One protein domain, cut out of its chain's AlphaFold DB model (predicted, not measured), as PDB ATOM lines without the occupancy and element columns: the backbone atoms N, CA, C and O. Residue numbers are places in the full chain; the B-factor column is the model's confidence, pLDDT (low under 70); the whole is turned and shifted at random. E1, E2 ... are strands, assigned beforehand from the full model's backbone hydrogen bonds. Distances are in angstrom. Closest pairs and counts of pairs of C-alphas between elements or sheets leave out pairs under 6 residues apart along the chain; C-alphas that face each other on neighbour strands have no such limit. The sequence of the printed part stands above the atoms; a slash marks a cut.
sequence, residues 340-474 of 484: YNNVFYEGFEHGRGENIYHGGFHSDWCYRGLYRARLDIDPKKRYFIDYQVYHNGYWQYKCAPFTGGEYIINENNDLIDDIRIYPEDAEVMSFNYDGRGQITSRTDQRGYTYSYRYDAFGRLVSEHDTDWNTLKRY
ATOM      1  N   TYR A 340     136.779 135.882 164.215       75.56
ATOM      2  CA  TYR A 340     137.084 134.510 164.620       75.56
ATOM      3  C   TYR A 340     136.609 133.550 163.531       75.56
ATOM      4  O   TYR A 340     135.683 133.861 162.778       75.56
ATOM      5  N   ASN A 341     137.232 132.377 163.462       82.94
ATOM      6  CA  ASN A 341     136.811 131.305 162.571       82.94
ATOM      7  C   ASN A 341     136.011 130.309 163.393       82.94
ATOM      8  O   ASN A 341     136.572 129.660 164.260       82.94
ATOM      9  N   ASN A 342     134.708 130.192 163.155       88.94
ATOM     10  CA  ASN A 342     133.854 129.319 163.957       88.94
ATOM     11  C   ASN A 342     133.355 128.081 163.205       88.94
ATOM     12  O   ASN A 342     132.538 127.350 163.752       88.94
ATOM     13  N   VAL A 343     133.843 127.828 161.991       94.25
ATOM     14  CA  VAL A 343     133.504 126.617 161.242       94.25
ATOM     15  C   VAL A 343     134.701 126.020 160.521       94.25
ATOM     16  O   VAL A 343     135.601 126.737 160.080       94.25
ATOM     17  N   PHE A 344     134.674 124.701 160.380       95.12
ATOM     18  CA  PHE A 344     135.666 123.894 159.676       95.12
ATOM     19  C   PHE A 344     134.957 122.845 158.820       95.12
ATOM     20  O   PHE A 344     133.917 122.327 159.230       95.12
ATOM     21  N   TYR A 345     135.536 122.527 157.665       95.56
ATOM     22  CA  TYR A 345     135.080 121.455 156.790       95.56
ATOM     23  C   TYR A 345     136.268 120.775 156.113       95.56
ATOM     24  O   TYR A 345     137.110 121.463 155.528       95.56
ATOM     25  N   GLU A 346     136.287 119.447 156.139       94.94
ATOM     26  CA  GLU A 346     137.170 118.607 155.336       94.94
ATOM     27  C   GLU A 346     136.400 117.382 154.838       94.94
ATOM     28  O   GLU A 346     135.855 116.629 155.637       94.94
ATOM     29  N   GLY A 347     136.382 117.192 153.520       94.00
ATOM     30  CA  GLY A 347     135.739 116.050 152.866       94.00
ATOM     31  C   GLY A 347     136.701 115.228 152.012       94.00
ATOM     32  O   GLY A 347     136.260 114.413 151.231       94.00
ATOM     33  N   PHE A 348     138.011 115.495 152.060       93.81
ATOM     34  CA  PHE A 348     139.070 114.685 151.440       93.81
ATOM     35  C   PHE A 348     139.061 114.544 149.905       93.81
ATOM     36  O   PHE A 348     140.000 113.978 149.337       93.81
ATOM     37  N   GLU A 349     138.114 115.180 149.211       90.44
ATOM     38  CA  GLU A 349     137.914 115.143 147.750       90.44
ATOM     39  C   GLU A 349     139.076 115.677 146.889       90.44
ATOM     40  O   GLU A 349     139.002 115.723 145.659       90.44
ATOM     41  N   HIS A 350     140.182 116.108 147.499       81.06
ATOM     42  CA  HIS A 350     141.398 116.466 146.767       81.06
ATOM     43  C   HIS A 350     142.280 115.268 146.420       81.06
ATOM     44  O   HIS A 350     143.201 115.453 145.622       81.06
ATOM     45  N   GLY A 351     142.014 114.075 146.970       72.50
ATOM     46  CA  GLY A 351     142.606 112.811 146.508       72.50
ATOM     47  C   GLY A 351     144.133 112.721 146.622       72.50
ATOM     48  O   GLY A 351     144.771 112.036 145.826       72.50
ATOM     49  N   ARG A 352     144.763 113.481 147.530       74.06
ATOM     50  CA  ARG A 352     146.232 113.597 147.625       74.06
ATOM     51  C   ARG A 352     146.736 113.340 149.040       74.06
ATOM     52  O   ARG A 352     146.395 114.083 149.953       74.06
ATOM     53  N   GLY A 353     147.637 112.372 149.176       83.00
ATOM     54  CA  GLY A 353     148.346 112.056 150.417       83.00
ATOM     55  C   GLY A 353     148.401 110.552 150.668       83.00
ATOM     56  O   GLY A 353     147.597 109.805 150.127       83.00
ATOM     57  N   GLU A 354     149.343 110.111 151.500       88.94
ATOM     58  CA  GLU A 354     149.533 108.685 151.833       88.94
ATOM     59  C   GLU A 354     148.354 108.088 152.624       88.94
ATOM     60  O   GLU A 354     148.121 106.883 152.599       88.94
ATOM     61  N   ASN A 355     147.579 108.950 153.284       93.94
ATOM     62  CA  ASN A 355     146.442 108.577 154.121       93.94
ATOM     63  C   ASN A 355     145.085 108.757 153.424       93.94
ATOM     64  O   ASN A 355     144.057 108.658 154.086       93.94
ATOM     65  N   ILE A 356     145.063 109.042 152.119       95.38
ATOM     66  CA  ILE A 356     143.830 109.258 151.356       95.38
ATOM     67  C   ILE A 356     143.472 107.991 150.575       95.38
ATOM     68  O   ILE A 356     144.298 107.455 149.839       95.38
ATOM     69  N   TYR A 357     142.239 107.514 150.738       94.81
ATOM     70  CA  TYR A 357     141.749 106.255 150.174       94.81
ATOM     71  C   TYR A 357     140.466 106.475 149.379       94.81
ATOM     72  O   TYR A 357     139.669 107.351 149.702       94.81
ATOM     73  N   HIS A 358     140.256 105.658 148.348       93.38
ATOM     74  CA  HIS A 358     139.001 105.646 147.601       93.38
ATOM     75  C   HIS A 358     137.861 104.999 148.394       93.38
ATOM     76  O   HIS A 358     138.094 104.087 149.187       93.38
ATOM     77  N   GLY A 359     136.631 105.409 148.082       91.50
ATOM     78  CA  GLY A 359     135.408 104.847 148.651       91.50
ATOM     79  C   GLY A 359     134.900 105.629 149.855       91.50
ATOM     80  O   GLY A 359     134.525 105.012 150.849       91.50
ATOM     81  N   GLY A 360     134.925 106.961 149.766       93.38
ATOM     82  CA  GLY A 360     134.391 107.846 150.794       93.38
ATOM     83  C   GLY A 360     132.875 107.748 150.973       93.38
ATOM     84  O   GLY A 360     132.164 106.989 150.301       93.38
ATOM     85  N   PHE A 361     132.364 108.485 151.950       95.31
ATOM     86  CA  PHE A 361     130.964 108.445 152.332       95.31
ATOM     87  C   PHE A 361     130.116 109.234 151.332       95.31
ATOM     88  O   PHE A 361     129.996 110.456 151.394       95.31
ATOM     89  N   HIS A 362     129.495 108.511 150.391       93.94
ATOM     90  CA  HIS A 362     128.759 109.103 149.260       93.94
ATOM     91  C   HIS A 362     129.611 110.084 148.436       93.94
ATOM     92  O   HIS A 362     129.084 111.026 147.831       93.94
ATOM     93  N   SER A 363     130.917 109.836 148.424       92.69
ATOM     94  CA  SER A 363     131.975 110.646 147.833       92.69
ATOM     95  C   SER A 363     133.087 109.732 147.286       92.69
ATOM     96  O   SER A 363     133.004 108.503 147.410       92.69
ATOM     97  N   ASP A 364     134.112 110.299 146.644       91.69
ATOM     98  CA  ASP A 364     135.178 109.489 146.047       91.69
ATOM     99  C   ASP A 364     136.286 109.153 147.049       91.69
ATOM    100  O   ASP A 364     136.864 108.061 146.960       91.69
ATOM    101  N   TRP A 365     136.594 110.052 147.988       94.75
ATOM    102  CA  TRP A 365     137.802 109.982 148.807       94.75
ATOM    103  C   TRP A 365     137.508 110.081 150.303       94.75
ATOM    104  O   TRP A 365     136.592 110.756 150.735       94.75
ATOM    105  N   CYS A 366     138.326 109.415 151.110       95.88
ATOM    106  CA  CYS A 366     138.268 109.451 152.568       95.88
ATOM    107  C   CYS A 366     139.676 109.420 153.163       95.88
ATOM    108  O   CYS A 366     140.671 109.254 152.447       95.88
ATOM    109  N   TYR A 367     139.770 109.560 154.482       97.19
ATOM    110  CA  TYR A 367     141.030 109.574 155.212       97.19
ATOM    111  C   TYR A 367     141.194 108.350 156.106       97.19
ATOM    112  O   TYR A 367     140.236 107.874 156.703       97.19
ATOM    113  N   ARG A 368     142.427 107.868 156.254       96.00
ATOM    114  CA  ARG A 368     142.793 106.795 157.179       96.00
ATOM    115  C   ARG A 368     143.895 107.242 158.133       96.00
ATOM    116  O   ARG A 368     144.929 107.741 157.698       96.00
ATOM    117  N   GLY A 369     143.713 106.969 159.419       94.31
ATOM    118  CA  GLY A 369     144.720 107.203 160.454       94.31
ATOM    119  C   GLY A 369     144.349 108.344 161.394       94.31
ATOM    120  O   GLY A 369     143.192 108.742 161.493       94.31
ATOM    121  N   LEU A 370     145.343 108.865 162.115       95.62
ATOM    122  CA  LEU A 370     145.129 109.907 163.117       95.62
ATOM    123  C   LEU A 370     144.935 111.276 162.454       95.62
ATOM    124  O   LEU A 370     145.872 111.824 161.871       95.62
ATOM    125  N   TYR A 371     143.742 111.853 162.597       96.12
ATOM    126  CA  TYR A 371     143.415 113.165 162.042       96.12
ATOM    127  C   TYR A 371     143.306 114.223 163.140       96.12
ATOM    128  O   TYR A 371     142.645 114.026 164.158       96.12
ATOM    129  N   ARG A 372     143.950 115.374 162.934       96.31
ATOM    130  CA  ARG A 372     143.957 116.492 163.886       96.31
ATOM    131  C   ARG A 372     143.163 117.661 163.315       96.31
ATOM    132  O   ARG A 372     143.677 118.402 162.479       96.31
ATOM    133  N   ALA A 373     141.945 117.853 163.807       95.69
ATOM    134  CA  ALA A 373     141.105 118.987 163.448       95.69
ATOM    135  C   ALA A 373     141.356 120.163 164.407       95.69
ATOM    136  O   ALA A 373     141.443 119.977 165.623       95.69
ATOM    137  N   ARG A 374     141.489 121.380 163.868       93.44
ATOM    138  CA  ARG A 374     141.772 122.604 164.638       93.44
ATOM    139  C   ARG A 374     140.838 123.730 164.231       93.44
ATOM    140  O   ARG A 374     140.616 123.946 163.042       93.44
ATOM    141  N   LEU A 375     140.347 124.468 165.220       92.06
ATOM    142  CA  LEU A 375     139.486 125.625 165.011       92.06
ATOM    143  C   LEU A 375     139.593 126.590 166.194       92.06
ATOM    144  O   LEU A 375     139.508 126.177 167.347       92.06
ATOM    145  N   ASP A 376     139.718 127.885 165.918       82.50
ATOM    146  CA  ASP A 376     139.726 128.913 166.960       82.50
ATOM    147  C   ASP A 376     138.308 129.220 167.444       82.50
ATOM    148  O   ASP A 376     137.587 130.032 166.865       82.50
ATOM    149  N   ILE A 377     137.901 128.563 168.521       81.56
ATOM    150  CA  ILE A 377     136.540 128.688 169.044       81.56
ATOM    151  C   ILE A 377     136.317 129.996 169.807       81.56
ATOM    152  O   ILE A 377     137.186 130.475 170.536       81.56
ATOM    153  N   ASP A 378     135.108 130.543 169.688       83.94
ATOM    154  CA  ASP A 378     134.610 131.563 170.609       83.94
ATOM    155  C   ASP A 378     134.299 130.882 171.954       83.94
ATOM    156  O   ASP A 378     133.400 130.038 172.002       83.94
ATOM    157  N   PRO A 379     134.983 131.232 173.059       80.88
ATOM    158  CA  PRO A 379     134.768 130.582 174.353       80.88
ATOM    159  C   PRO A 379     133.348 130.779 174.910       80.88
ATOM    160  O   PRO A 379     132.974 130.112 175.871       80.88
ATOM    161  N   LYS A 380     132.547 131.687 174.335       85.19
ATOM    162  CA  LYS A 380     131.147 131.919 174.720       85.19
ATOM    163  C   LYS A 380     130.154 131.018 173.984       85.19
ATOM    164  O   LYS A 380     128.974 131.026 174.330       85.19
ATOM    165  N   LYS A 381     130.594 130.273 172.967       88.69
ATOM    166  CA  LYS A 381     129.748 129.372 172.179       88.69
ATOM    167  C   LYS A 381     130.062 127.911 172.487       88.69
ATOM    168  O   LYS A 381     131.188 127.546 172.813       88.69
ATOM    169  N   ARG A 382     129.044 127.062 172.346       93.38
ATOM    170  CA  ARG A 382     129.199 125.603 172.340       93.38
ATOM    171  C   ARG A 382     129.427 125.134 170.911       93.38
ATOM    172  O   ARG A 382     128.775 125.645 170.005       93.38
ATOM    173  N   TYR A 383     130.327 124.174 170.732       95.25
ATOM    174  CA  TYR A 383     130.698 123.634 169.428       95.25
ATOM    175  C   TYR A 383     130.570 122.120 169.404       95.25
ATOM    176  O   TYR A 383     130.774 121.448 170.419       95.25
ATOM    177  N   PHE A 384     130.302 121.605 168.213       96.12
ATOM    178  CA  PHE A 384     130.311 120.186 167.905       96.12
ATOM    179  C   PHE A 384     131.281 119.915 166.767       96.12
ATOM    180  O   PHE A 384     131.488 120.764 165.898       96.12
ATOM    181  N   ILE A 385     131.868 118.727 166.802       97.50
ATOM    182  CA  ILE A 385     132.514 118.102 165.660       97.50
ATOM    183  C   ILE A 385     131.690 116.880 165.279       97.50
ATOM    184  O   ILE A 385     131.315 116.090 166.149       97.50
ATOM    185  N   ASP A 386     131.408 116.725 163.996       97.81
ATOM    186  CA  ASP A 386     130.849 115.501 163.448       97.81
ATOM    187  C   ASP A 386     131.648 115.021 162.235       97.81
ATOM    188  O   ASP A 386     132.465 115.759 161.678       97.81
ATOM    189  N   TYR A 387     131.506 113.733 161.942       97.69
ATOM    190  CA  TYR A 387     132.178 113.037 160.849       97.69
ATOM    191  C   TYR A 387     131.558 111.653 160.657       97.69
ATOM    192  O   TYR A 387     130.772 111.170 161.478       97.69
ATOM    193  N   GLN A 388     131.930 111.003 159.565       97.31
ATOM    194  CA  GLN A 388     131.558 109.634 159.241       97.31
ATOM    195  C   GLN A 388     132.748 108.722 159.503       97.31
ATOM    196  O   GLN A 388     133.877 109.095 159.195       97.31
ATOM    197  N   VAL A 389     132.507 107.538 160.060       97.38
ATOM    198  CA  VAL A 389     133.527 106.497 160.247       97.38
ATOM    199  C   VAL A 389     133.068 105.185 159.626       97.38
ATOM    200  O   VAL A 389     131.942 104.745 159.855       97.38
ATOM    201  N   TYR A 390     133.920 104.548 158.832       96.94
ATOM    202  CA  TYR A 390     133.636 103.248 158.240       96.94
ATOM    203  C   TYR A 390     134.106 102.135 159.171       96.94
ATOM    204  O   TYR A 390     135.296 101.832 159.235       96.94
ATOM    205  N   HIS A 391     133.162 101.507 159.865       95.38
ATOM    206  CA  HIS A 391     133.446 100.467 160.847       95.38
ATOM    207  C   HIS A 391     132.512  99.270 160.647       95.38
ATOM    208  O   HIS A 391     131.311  99.429 160.444       95.38
ATOM    209  N   ASN A 392     133.057  98.050 160.712       93.12
ATOM    210  CA  ASN A 392     132.315  96.792 160.524       93.12
ATOM    211  C   ASN A 392     131.505  96.702 159.214       93.12
ATOM    212  O   ASN A 392     130.454  96.065 159.169       93.12
ATOM    213  N   GLY A 393     132.013  97.298 158.132       92.12
ATOM    214  CA  GLY A 393     131.429  97.162 156.794       92.12
ATOM    215  C   GLY A 393     130.363  98.200 156.433       92.12
ATOM    216  O   GLY A 393     129.750  98.080 155.376       92.12
ATOM    217  N   TYR A 394     130.134  99.205 157.278       93.69
ATOM    218  CA  TYR A 394     129.195 100.292 157.006       93.69
ATOM    219  C   TYR A 394     129.686 101.616 157.598       93.69
ATOM    220  O   TYR A 394     130.506 101.649 158.517       93.69
ATOM    221  N   TRP A 395     129.185 102.718 157.046       95.31
ATOM    222  CA  TRP A 395     129.464 104.062 157.542       95.31
ATOM    223  C   TRP A 395     128.591 104.386 158.754       95.31
ATOM    224  O   TRP A 395     127.401 104.080 158.782       95.31
ATOM    225  N   GLN A 396     129.195 104.998 159.765       95.12
ATOM    226  CA  GLN A 396     128.560 105.371 161.019       95.12
ATOM    227  C   GLN A 396     128.781 106.856 161.281       95.12
ATOM    228  O   GLN A 396     129.914 107.332 161.300       95.12
ATOM    229  N   TYR A 397     127.695 107.570 161.561       96.50
ATOM    230  CA  TYR A 397     127.765 108.967 161.960       96.50
ATOM    231  C   TYR A 397     128.287 109.103 163.396       96.50
ATOM    232  O   TYR A 397     127.792 108.453 164.323       96.50
ATOM    233  N   LYS A 398     129.264 109.987 163.588       97.06
ATOM    234  CA  LYS A 398     129.816 110.370 164.890       97.06
ATOM    235  C   LYS A 398     129.602 111.857 165.103       97.06
ATOM    236  O   LYS A 398     129.813 112.656 164.202       97.06
ATOM    237  N   CYS A 399     129.227 112.228 166.321       97.12
ATOM    238  CA  CYS A 399     129.112 113.616 166.748       97.12
ATOM    239  C   CYS A 399     129.584 113.721 168.198       97.12
ATOM    240  O   CYS A 399     129.193 112.910 169.041       97.12
ATOM    241  N   ALA A 400     130.435 114.699 168.489       96.62
ATOM    242  CA  ALA A 400     130.997 114.919 169.813       96.62
ATOM    243  C   ALA A 400     131.113 116.419 170.122       96.62
ATOM    244  O   ALA A 400     131.245 117.234 169.205       96.62
ATOM    245  N   PRO A 401     131.108 116.815 171.408       96.62
ATOM    246  CA  PRO A 401     131.481 118.172 171.791       96.62
ATOM    247  C   PRO A 401     132.901 118.504 171.312       96.62
ATOM    248  O   PRO A 401     133.828 117.718 171.512       96.62
ATOM    249  N   PHE A 402     133.082 119.682 170.718       95.75
ATOM    250  CA  PHE A 402     134.392 120.198 170.323       95.75
ATOM    251  C   PHE A 402     134.847 121.257 171.331       95.75
ATOM    252  O   PHE A 402     134.296 122.357 171.396       95.75
ATOM    253  N   THR A 403     135.850 120.925 172.144       90.62
ATOM    254  CA  THR A 403     136.334 121.776 173.241       90.62
ATOM    255  C   THR A 403     137.823 122.062 173.100       90.62
ATOM    256  O   THR A 403     138.581 121.182 172.714       90.62
ATOM    257  N   GLY A 404     138.268 123.264 173.470       83.88
ATOM    258  CA  GLY A 404     139.702 123.579 173.561       83.88
ATOM    259  C   GLY A 404     140.411 123.862 172.230       83.88
ATOM    260  O   GLY A 404     141.628 124.010 172.219       83.88
ATOM    261  N   GLY A 405     139.673 123.970 171.122       90.25
ATOM    262  CA  GLY A 405     140.201 124.406 169.822       90.25
ATOM    263  C   GLY A 405     140.940 123.336 169.010       90.25
ATOM    264  O   GLY A 405     141.372 123.598 167.886       90.25
ATOM    265  N   GLU A 406     141.050 122.119 169.537       95.00
ATOM    266  CA  GLU A 406     141.642 120.972 168.855       95.00
ATOM    267  C   GLU A 406     140.870 119.691 169.191       95.00
ATOM    268  O   GLU A 406     140.478 119.476 170.336       95.00
ATOM    269  N   TYR A 407     140.688 118.826 168.192       96.38
ATOM    270  CA  TYR A 407     140.124 117.491 168.359       96.38
ATOM    271  C   TYR A 407     140.944 116.482 167.556       96.38
ATOM    272  O   TYR A 407     141.230 116.691 166.375       96.38
ATOM    273  N   ILE A 408     141.339 115.391 168.210       97.00
ATOM    274  CA  ILE A 408     142.097 114.303 167.591       97.00
ATOM    275  C   ILE A 408     141.129 113.155 167.320       97.00
ATOM    276  O   ILE A 408     140.631 112.530 168.254       97.00
ATOM    277  N   ILE A 409     140.879 112.877 166.043       97.44
ATOM    278  CA  ILE A 409     140.098 111.725 165.597       97.44
ATOM    279  C   ILE A 409     141.055 110.536 165.500       97.44
ATOM    280  O   ILE A 409     142.023 110.560 164.735       97.44
ATOM    281  N   ASN A 410     140.799 109.515 166.314       96.00
ATOM    282  CA  ASN A 410     141.591 108.292 166.385       96.00
ATOM    283  C   ASN A 410     140.665 107.071 166.392       96.00
ATOM    284  O   ASN A 410     140.476 106.421 167.417       96.00
ATOM    285  N   GLU A 411     140.081 106.776 165.236       96.62
ATOM    286  CA  GLU A 411     139.135 105.671 165.050       96.62
ATOM    287  C   GLU A 411     139.857 104.346 164.751       96.62
ATOM    288  O   GLU A 411     139.487 103.609 163.851       96.62
ATOM    289  N   ASN A 412     140.959 104.052 165.453       94.06
ATOM    290  CA  ASN A 412     141.728 102.806 165.292       94.06
ATOM    291  C   ASN A 412     142.105 102.462 163.838       94.06
ATOM    292  O   ASN A 412     142.152 101.292 163.462       94.06
ATOM    293  N   ASN A 413     142.433 103.483 163.038       92.94
ATOM    294  CA  ASN A 413     142.782 103.355 161.620       92.94
ATOM    295  C   ASN A 413     141.608 102.981 160.690       92.94
ATOM    296  O   ASN A 413     141.853 102.620 159.535       92.94
ATOM    297  N   ASP A 414     140.363 103.095 161.157       97.19
ATOM    298  CA  ASP A 414     139.181 103.090 160.296       97.19
ATOM    299  C   ASP A 414     139.173 104.313 159.365       97.19
ATOM    300  O   ASP A 414     139.866 105.312 159.593       97.19
ATOM    301  N   LEU A 415     138.410 104.210 158.272       97.44
ATOM    302  CA  LEU A 415     138.253 105.314 157.328       97.44
ATOM    303  C   LEU A 415     137.326 106.367 157.929       97.44
ATOM    304  O   LEU A 415     136.291 106.015 158.490       97.44
ATOM    305  N   ILE A 416     137.672 107.639 157.774       97.75
ATOM    306  CA  ILE A 416     136.850 108.774 158.184       97.75
ATOM    307  C   ILE A 416     136.583 109.709 157.010       97.75
ATOM    308  O   ILE A 416     137.408 109.821 156.101       97.75
ATOM    309  N   ASP A 417     135.449 110.397 157.048       96.88
ATOM    310  CA  ASP A 417     135.047 111.344 156.009       96.88
ATOM    311  C   ASP A 417     134.092 112.433 156.540       96.88
ATOM    312  O   ASP A 417     133.589 112.317 157.659       96.88
ATOM    313  N   ASP A 418     133.850 113.478 155.741       95.75
ATOM    314  CA  ASP A 418     132.879 114.562 155.976       95.75
ATOM    315  C   ASP A 418     133.034 115.198 157.372       95.75
ATOM    316  O   ASP A 418     132.088 115.259 158.155       95.75
ATOM    317  N   ILE A 419     134.252 115.636 157.717       97.38
ATOM    318  CA  ILE A 419     134.568 116.243 159.017       97.38
ATOM    319  C   ILE A 419     134.072 117.682 159.047       97.38
ATOM    320  O   ILE A 419     134.529 118.526 158.268       97.38
ATOM    321  N   ARG A 420     133.212 118.007 160.015       97.69
ATOM    322  CA  ARG A 420     132.634 119.347 160.157       97.69
ATOM    323  C   ARG A 420     132.731 119.796 161.607       97.69
ATOM    324  O   ARG A 420     132.415 119.048 162.523       97.69
ATOM    325  N   ILE A 421     133.168 121.037 161.823       96.88
ATOM    326  CA  ILE A 421     133.121 121.686 163.144       96.88
ATOM    327  C   ILE A 421     132.250 122.923 163.020       96.88
ATOM    328  O   ILE A 421     132.442 123.715 162.096       96.88
ATOM    329  N   TYR A 422     131.304 123.098 163.937       95.44
ATOM    330  CA  TYR A 422     130.355 124.208 163.904       95.44
ATOM    331  C   TYR A 422     129.802 124.529 165.298       95.44
ATOM    332  O   TYR A 422     129.804 123.668 166.182       95.44
ATOM    333  N   PRO A 423     129.349 125.775 165.536       94.38
ATOM    334  CA  PRO A 423     128.692 126.120 166.783       94.38
ATOM    335  C   PRO A 423     127.281 125.519 166.821       94.38
ATOM    336  O   PRO A 423     126.659 125.294 165.788       94.38
ATOM    337  N   GLU A 424     126.750 125.302 168.018       94.12
ATOM    338  CA  GLU A 424     125.423 124.709 168.233       94.12
ATOM    339  C   GLU A 424     124.282 125.441 167.506       94.12
ATOM    340  O   GLU A 424     123.320 124.813 167.075       94.12
ATOM    341  N   ASP A 425     124.383 126.765 167.363       92.50
ATOM    342  CA  ASP A 425     123.377 127.603 166.709       92.50
ATOM    343  C   ASP A 425     123.520 127.676 165.178       92.50
ATOM    344  O   ASP A 425     122.734 128.375 164.524       92.50
ATOM    345  N   ALA A 426     124.510 126.984 164.601       93.38
ATOM    346  CA  ALA A 426     124.699 126.925 163.158       93.38
ATOM    347  C   ALA A 426     123.871 125.823 162.494       93.38
ATOM    348  O   ALA A 426     123.719 124.729 163.025       93.38
ATOM    349  N   GLU A 427     123.400 126.113 161.280       94.06
ATOM    350  CA  GLU A 427     122.896 125.097 160.349       94.06
ATOM    351  C   GLU A 427     124.027 124.721 159.390       94.06
ATOM    352  O   GLU A 427     124.643 125.615 158.804       94.06
ATOM    353  N   VAL A 428     124.264 123.429 159.176       95.69
ATOM    354  CA  VAL A 428     125.326 122.925 158.292       95.69
ATOM    355  C   VAL A 428     124.763 122.003 157.211       95.69
ATOM    356  O   VAL A 428     123.867 121.196 157.458       95.69
ATOM    357  N   MET A 429     125.302 122.147 156.001       97.00
ATOM    358  CA  MET A 429     125.091 121.255 154.862       97.00
ATOM    359  C   MET A 429     126.427 121.012 154.158       97.00
ATOM    360  O   MET A 429     127.153 121.979 153.918       97.00
ATOM    361  N   SER A 430     126.715 119.775 153.763       97.25
ATOM    362  CA  SER A 430     127.838 119.420 152.882       97.25
ATOM    363  C   SER A 430     127.353 118.787 151.577       97.25
ATOM    364  O   SER A 430     126.213 118.320 151.490       97.25
ATOM    365  N   PHE A 431     128.178 118.857 150.529       96.69
ATOM    366  CA  PHE A 431     127.823 118.462 149.166       96.69
ATOM    367  C   PHE A 431     128.998 117.810 148.443       96.69
ATOM    368  O   PHE A 431     130.115 118.332 148.486       96.69
ATOM    369  N   ASN A 432     128.700 116.768 147.669       94.81
ATOM    370  CA  ASN A 432     129.612 116.189 146.687       94.81
ATOM    371  C   ASN A 432     129.086 116.391 145.269       94.81
ATOM    372  O   ASN A 432     127.885 116.594 145.054       94.81
ATOM    373  N   TYR A 433     129.997 116.342 144.299       93.25
ATOM    374  CA  TYR A 433     129.701 116.622 142.901       93.25
ATOM    375  C   TYR A 433     130.353 115.603 141.976       93.25
ATOM    376  O   TYR A 433     131.450 115.124 142.245       93.25
ATOM    377  N   ASP A 434     129.709 115.329 140.843       90.38
ATOM    378  CA  ASP A 434     130.347 114.608 139.746       90.38
ATOM    379  C   ASP A 434     131.265 115.530 138.920       90.38
ATOM    380  O   ASP A 434     131.267 116.758 139.049       90.38
ATOM    381  N   GLY A 435     132.016 114.942 137.983       87.44
ATOM    382  CA  GLY A 435     132.881 115.690 137.063       87.44
ATOM    383  C   GLY A 435     132.147 116.650 136.110       87.44
ATOM    384  O   GLY A 435     132.797 117.411 135.395       87.44
ATOM    385  N   ARG A 436     130.808 116.633 136.075       89.19
ATOM    386  CA  ARG A 436     129.967 117.580 135.321       89.19
ATOM    387  C   ARG A 436     129.427 118.704 136.213       89.19
ATOM    388  O   ARG A 436     128.739 119.592 135.710       89.19
ATOM    389  N   GLY A 437     129.751 118.697 137.507       89.62
ATOM    390  CA  GLY A 437     129.303 119.680 138.486       89.62
ATOM    391  C   GLY A 437     127.877 119.464 138.990       89.62
ATOM    392  O   GLY A 437     127.292 120.397 139.538       89.62
ATOM    393  N   GLN A 438     127.305 118.275 138.791       92.00
ATOM    394  CA  GLN A 438     125.995 117.905 139.329       92.00
ATOM    395  C   GLN A 438     126.165 117.372 140.752       92.00
ATOM    396  O   GLN A 438     127.115 116.641 141.016       92.00
ATOM    397  N   ILE A 439     125.250 117.719 141.662       95.62
ATOM    398  CA  ILE A 439     125.298 117.263 143.060       95.62
ATOM    399  C   ILE A 439     125.080 115.749 143.099       95.62
ATOM    400  O   ILE A 439     123.994 115.291 142.767       95.62
ATOM    401  N   THR A 440     126.068 114.977 143.540       96.06
ATOM    402  CA  THR A 440     125.960 113.517 143.708       96.06
ATOM    403  C   THR A 440     125.491 113.128 145.096       96.06
ATOM    404  O   THR A 440     124.824 112.107 145.241       96.06
ATOM    405  N   SER A 441     125.761 113.951 146.106       96.88
ATOM    406  CA  SER A 441     125.201 113.776 147.440       96.88
ATOM    407  C   SER A 441     125.118 115.093 148.203       96.88
ATOM    408  O   SER A 441     125.827 116.056 147.906       96.88
ATOM    409  N   ARG A 442     124.204 115.147 149.173       97.44
ATOM    410  CA  ARG A 442     124.112 116.226 150.160       97.44
ATOM    411  C   ARG A 442     123.899 115.637 151.549       97.44
ATOM    412  O   ARG A 442     123.014 114.794 151.699       97.44
ATOM    413  N   THR A 443     124.626 116.127 152.542       96.88
ATOM    414  CA  THR A 443     124.502 115.688 153.939       96.88
ATOM    415  C   THR A 443     124.011 116.845 154.799       96.88
ATOM    416  O   THR A 443     124.541 117.954 154.716       96.88
ATOM    417  N   ASP A 444     122.981 116.607 155.614       95.00
ATOM    418  CA  ASP A 444     122.453 117.596 156.558       95.00
ATOM    419  C   ASP A 444     123.200 117.589 157.907       95.00
ATOM    420  O   ASP A 444     124.090 116.770 158.163       95.00
ATOM    421  N   GLN A 445     122.841 118.517 158.794       91.38
ATOM    422  CA  GLN A 445     123.426 118.645 160.134       91.38
ATOM    423  C   GLN A 445     123.245 117.418 161.032       91.38
ATOM    424  O   GLN A 445     123.974 117.256 162.002       91.38
ATOM    425  N   ARG A 446     122.288 116.541 160.735       89.81
ATOM    426  CA  ARG A 446     122.054 115.315 161.507       89.81
ATOM    427  C   ARG A 446     122.858 114.134 160.959       89.81
ATOM    428  O   ARG A 446     122.716 113.034 161.480       89.81
ATOM    429  N   GLY A 447     123.647 114.349 159.904       90.75
ATOM    430  CA  GLY A 447     124.387 113.296 159.214       90.75
ATOM    431  C   GLY A 447     123.536 112.492 158.230       90.75
ATOM    432  O   GLY A 447     124.002 111.465 157.744       90.75
ATOM    433  N   TYR A 448     122.303 112.926 157.926       93.75
ATOM    434  CA  TYR A 448     121.490 112.266 156.903       93.75
ATOM    435  C   TYR A 448     121.921 112.706 155.513       93.75
ATOM    436  O   TYR A 448     121.973 113.907 155.224       93.75
ATOM    437  N   THR A 449     122.139 111.731 154.639       96.31
ATOM    438  CA  THR A 449     122.628 111.954 153.285       96.31
ATOM    439  C   THR A 449     121.577 111.564 152.263       96.31
ATOM    440  O   THR A 449     120.921 110.532 152.372       96.31
ATOM    441  N   TYR A 450     121.413 112.419 151.257       96.44
ATOM    442  CA  TYR A 450     120.642 112.116 150.058       96.44
ATOM    443  C   TYR A 450     121.586 112.047 148.875       96.44
ATOM    444  O   TYR A 450     122.309 113.016 148.632       96.44
ATOM    445  N   SER A 451     121.514 110.955 148.120       97.50
ATOM    446  CA  SER A 451     122.422 110.701 147.001       97.50
ATOM    447  C   SER A 451     121.692 110.564 145.678       97.50
ATOM    448  O   SER A 451     120.646 109.921 145.577       97.50
ATOM    449  N   TYR A 452     122.266 111.162 144.644       96.81
ATOM    450  CA  TYR A 452     121.657 111.364 143.339       96.81
ATOM    451  C   TYR A 452     122.470 110.661 142.262       96.81
ATOM    452  O   TYR A 452     123.699 110.735 142.231       96.81
ATOM    453  N   ARG A 453     121.778 109.996 141.338       96.25
ATOM    454  CA  ARG A 453     122.391 109.447 140.124       96.25
ATOM    455  C   ARG A 453     121.794 110.103 138.899       96.25
ATOM    456  O   ARG A 453     120.590 110.342 138.849       96.25
ATOM    457  N   TYR A 454     122.634 110.331 137.898       94.44
ATOM    458  CA  TYR A 454     122.253 110.959 136.639       94.44
ATOM    459  C   TYR A 454     122.543 110.034 135.462       94.44
ATOM    460  O   TYR A 454     123.465 109.220 135.507       94.44
ATOM    461  N   ASP A 455     121.761 110.168 134.396       92.50
ATOM    462  CA  ASP A 455     122.067 109.526 133.123       92.50
ATOM    463  C   ASP A 455     123.141 110.285 132.323       92.50
ATOM    464  O   ASP A 455     123.613 111.366 132.690       92.50
ATOM    465  N   ALA A 456     123.508 109.733 131.164       90.44
ATOM    466  CA  ALA A 456     124.495 110.326 130.265       90.44
ATOM    467  C   ALA A 456     124.102 111.716 129.726       90.44
ATOM    468  O   ALA A 456     124.978 112.435 129.239       90.44
ATOM    469  N   PHE A 457     122.831 112.117 129.833       89.50
ATOM    470  CA  PHE A 457     122.324 113.430 129.432       89.50
ATOM    471  C   PHE A 457     122.227 114.421 130.604       89.50
ATOM    472  O   PHE A 457     121.806 115.555 130.390       89.50
ATOM    473  N   GLY A 458     122.631 114.027 131.818       91.69
ATOM    474  CA  GLY A 458     122.564 114.878 133.008       91.69
ATOM    475  C   GLY A 458     121.159 114.992 133.603       91.69
ATOM    476  O   GLY A 458     120.813 116.001 134.213       91.69
ATOM    477  N   ARG A 459     120.304 113.987 133.393       90.12
ATOM    478  CA  ARG A 459     118.962 113.938 133.991       90.12
ATOM    479  C   ARG A 459     118.967 112.992 135.184       90.12
ATOM    480  O   ARG A 459     119.588 111.934 135.124       90.12
ATOM    481  N   LEU A 460     118.285 113.379 136.258       94.25
ATOM    482  CA  LEU A 460     118.214 112.610 137.500       94.25
ATOM    483  C   LEU A 460     117.488 111.278 137.268       94.25
ATOM    484  O   LEU A 460     116.347 111.288 136.833       94.25
ATOM    485  N   VAL A 461     118.110 110.146 137.587       96.38
ATOM    486  CA  VAL A 461     117.513 108.806 137.417       96.38
ATOM    487  C   VAL A 461     117.178 108.114 138.731       96.38
ATOM    488  O   VAL A 461     116.279 107.275 138.755       96.38
ATOM    489  N   SER A 462     117.838 108.466 139.837       94.88
ATOM    490  CA  SER A 462     117.446 107.969 141.157       94.88
ATOM    491  C   SER A 462     117.938 108.830 142.317       94.88
ATOM    492  O   SER A 462     118.955 109.519 142.219       94.88
ATOM    493  N   GLU A 463     117.188 108.755 143.416       97.44
ATOM    494  CA  GLU A 463     117.487 109.327 144.732       97.44
ATOM    495  C   GLU A 463     117.635 108.182 145.741       97.44
ATOM    496  O   GLU A 463     116.841 107.236 145.709       97.44
ATOM    497  N   HIS A 464     118.607 108.278 146.644       96.81
ATOM    498  CA  HIS A 464     118.877 107.278 147.682       96.81
ATOM    499  C   HIS A 464     119.033 107.941 149.050       96.81
ATOM    500  O   HIS A 464     119.353 109.131 149.116       96.81
ATOM    501  N   ASP A 465     118.798 107.175 150.111       95.31
ATOM    502  CA  ASP A 465     119.094 107.574 151.489       95.31
ATOM    503  C   ASP A 465     120.563 107.306 151.877       95.31
ATOM    504  O   ASP A 465     121.388 106.909 151.046       95.31
ATOM    505  N   THR A 466     120.880 107.529 153.158       94.00
ATOM    506  CA  THR A 466     122.208 107.318 153.753       94.00
ATOM    507  C   THR A 466     122.750 105.904 153.533       94.00
ATOM    508  O   THR A 466     123.952 105.745 153.329       94.00
ATOM    509  N   ASP A 467     121.887 104.891 153.520       91.94
ATOM    510  CA  ASP A 467     122.277 103.482 153.413       91.94
ATOM    511  C   ASP A 467     122.221 102.976 151.962       91.94
ATOM    512  O   ASP A 467     122.266 101.774 151.707       91.94
ATOM    513  N   TRP A 468     122.130 103.896 150.991       92.19
ATOM    514  CA  TRP A 468     121.966 103.617 149.563       92.19
ATOM    515  C   TRP A 468     120.648 102.926 149.177       92.19
ATOM    516  O   TRP A 468     120.512 102.468 148.035       92.19
ATOM    517  N   ASN A 469     119.632 102.916 150.044       94.19
ATOM    518  CA  ASN A 469     118.311 102.431 149.651       94.19
ATOM    519  C   ASN A 469     117.680 103.409 148.659       94.19
ATOM    520  O   ASN A 469     117.694 104.625 148.856       94.19
ATOM    521  N   THR A 470     117.101 102.892 147.574       96.38
ATOM    522  CA  THR A 470     116.431 103.731 146.573       96.38
ATOM    523  C   THR A 470     115.140 104.319 147.140       96.38
ATOM    524  O   THR A 470     114.188 103.595 147.413       96.38
ATOM    525  N   LEU A 471     115.082 105.646 147.243       94.38
ATOM    526  CA  LEU A 471     113.888 106.391 147.646       94.38
ATOM    527  C   LEU A 471     112.973 106.675 146.453       94.38
ATOM    528  O   LEU A 471     111.750 106.623 146.569       94.38
ATOM    529  N   LYS A 472     113.570 107.019 145.305       94.44
ATOM    530  CA  LYS A 472     112.853 107.335 144.062       94.44
ATOM    531  C   LYS A 472     113.654 106.911 142.843       94.44
ATOM    532  O   LYS A 472     114.884 106.969 142.847       94.44
ATOM    533  N   ARG A 473     112.938 106.575 141.769       94.31
ATOM    534  CA  ARG A 473     113.492 106.305 140.442       94.31
ATOM    535  C   ARG A 473     112.730 107.100 139.393       94.31
ATOM    536  O   ARG A 473     111.512 107.234 139.485       94.31
ATOM    537  N   TYR A 474     113.453 107.598 138.402       88.31
ATOM    538  CA  TYR A 474     112.899 108.323 137.270       88.31
ATOM    539  C   TYR A 474     113.238 107.575 135.986       88.31
ATOM    540  O   TYR A 474     114.388 107.199 135.759       88.31
TER     541      TYR A 474
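Overview. This is residues 340 to 474 of the 484 residues of the protein "YD repeat-containing protein" of Prevotella shahii DSM 15611 = JCM 12083 (UniProt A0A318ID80). Two lobes make this domain: a small sandwich, in which a strongly twisted branched sheet has the two-strand sheet E4 E7 over part of one face, and a strongly twisted ladder of five strands, E9 to E13, that runs on from the end of E8 and reaches away from the sandwich. The ladder and the sandwich together make the long axis, with E13 the element farthest from the mean of the C-alphas. The printed part has 135 residues with thirteen named strands and no named helix, an all-strand class, and the neighbour strands in each sheet are antiparallel. The whole is compact, with a radius of gyration of the C-alphas of 15.7 A and spans of 49 by 33 by 26 A.

Arrangement. In the branched sheet, E8, residues 415 to 423, has E5, residues 383 to 391, on one side, and E1, residues 344 to 346, and E3, residues 365 to 368, on the other side. N 386 and O 420 of E5 and E8 are within hydrogen-bond range at 2.9 A, as are N 346 and O 419 of E1 and E8 at 2.9 A and N 367 and O 416 of E3 and E8 at 2.9 A. Edge strand E6, residues 394 to 401, forms a hairpin with E5, with N 387 and O 398 at 3.0 A. Edge strand E2, residues 356 to 358, forms a hairpin with E3, with N 357 and O 366 at 2.9 A. E4, residues 371 to 374, and E7, residues 406 to 409, are antiparallel neighbours, with N 373 and O 407 at 2.9 A. Their sheet and the branched one form a sandwich, two sheets face to face, the facing parts 9.1 A centre to centre. E4 and E8 are near each other, with 6 pairs of C-alphas within 10 A. E9, residues 427 to 433, follows E8 by a tight link; their closest C-alphas, those of Tyr 422 and Val 428, are 7.6 A apart. E9, E10, residues 439 to 444, E11, residues 449 to 454, E12, residues 460 to 464, and E13, residues 470 to 473, form a meander, each strand the antiparallel neighbour of the one before. Its pairs include N 430 and O 443 at 3.0 A, N 442 and O 450 at 2.9 A, N 453 and O 462 at 3.0 A and N 463 and O 472 at 3.0 A.

Along the chain. From first to last C-alpha E5 measures 24.9 A, E8 24.8 A, E6 23.3 A, E9 20.6 A and E11 16.7 A. E1 begins at C-alpha 344, (135.666, 123.894, 159.676), E8 ends at C-alpha 423, (128.692, 126.120, 166.783), and E13 ends at C-alpha 473, (113.492, 106.305, 140.442).

Size, cuts and confidence. The two C-alphas farthest apart, those of Lys 380 and Ala 456, are 49.9 A apart. The printed part has no cut and no long link. Its mean pLDDT is 93.3, and no printed residue is under 70.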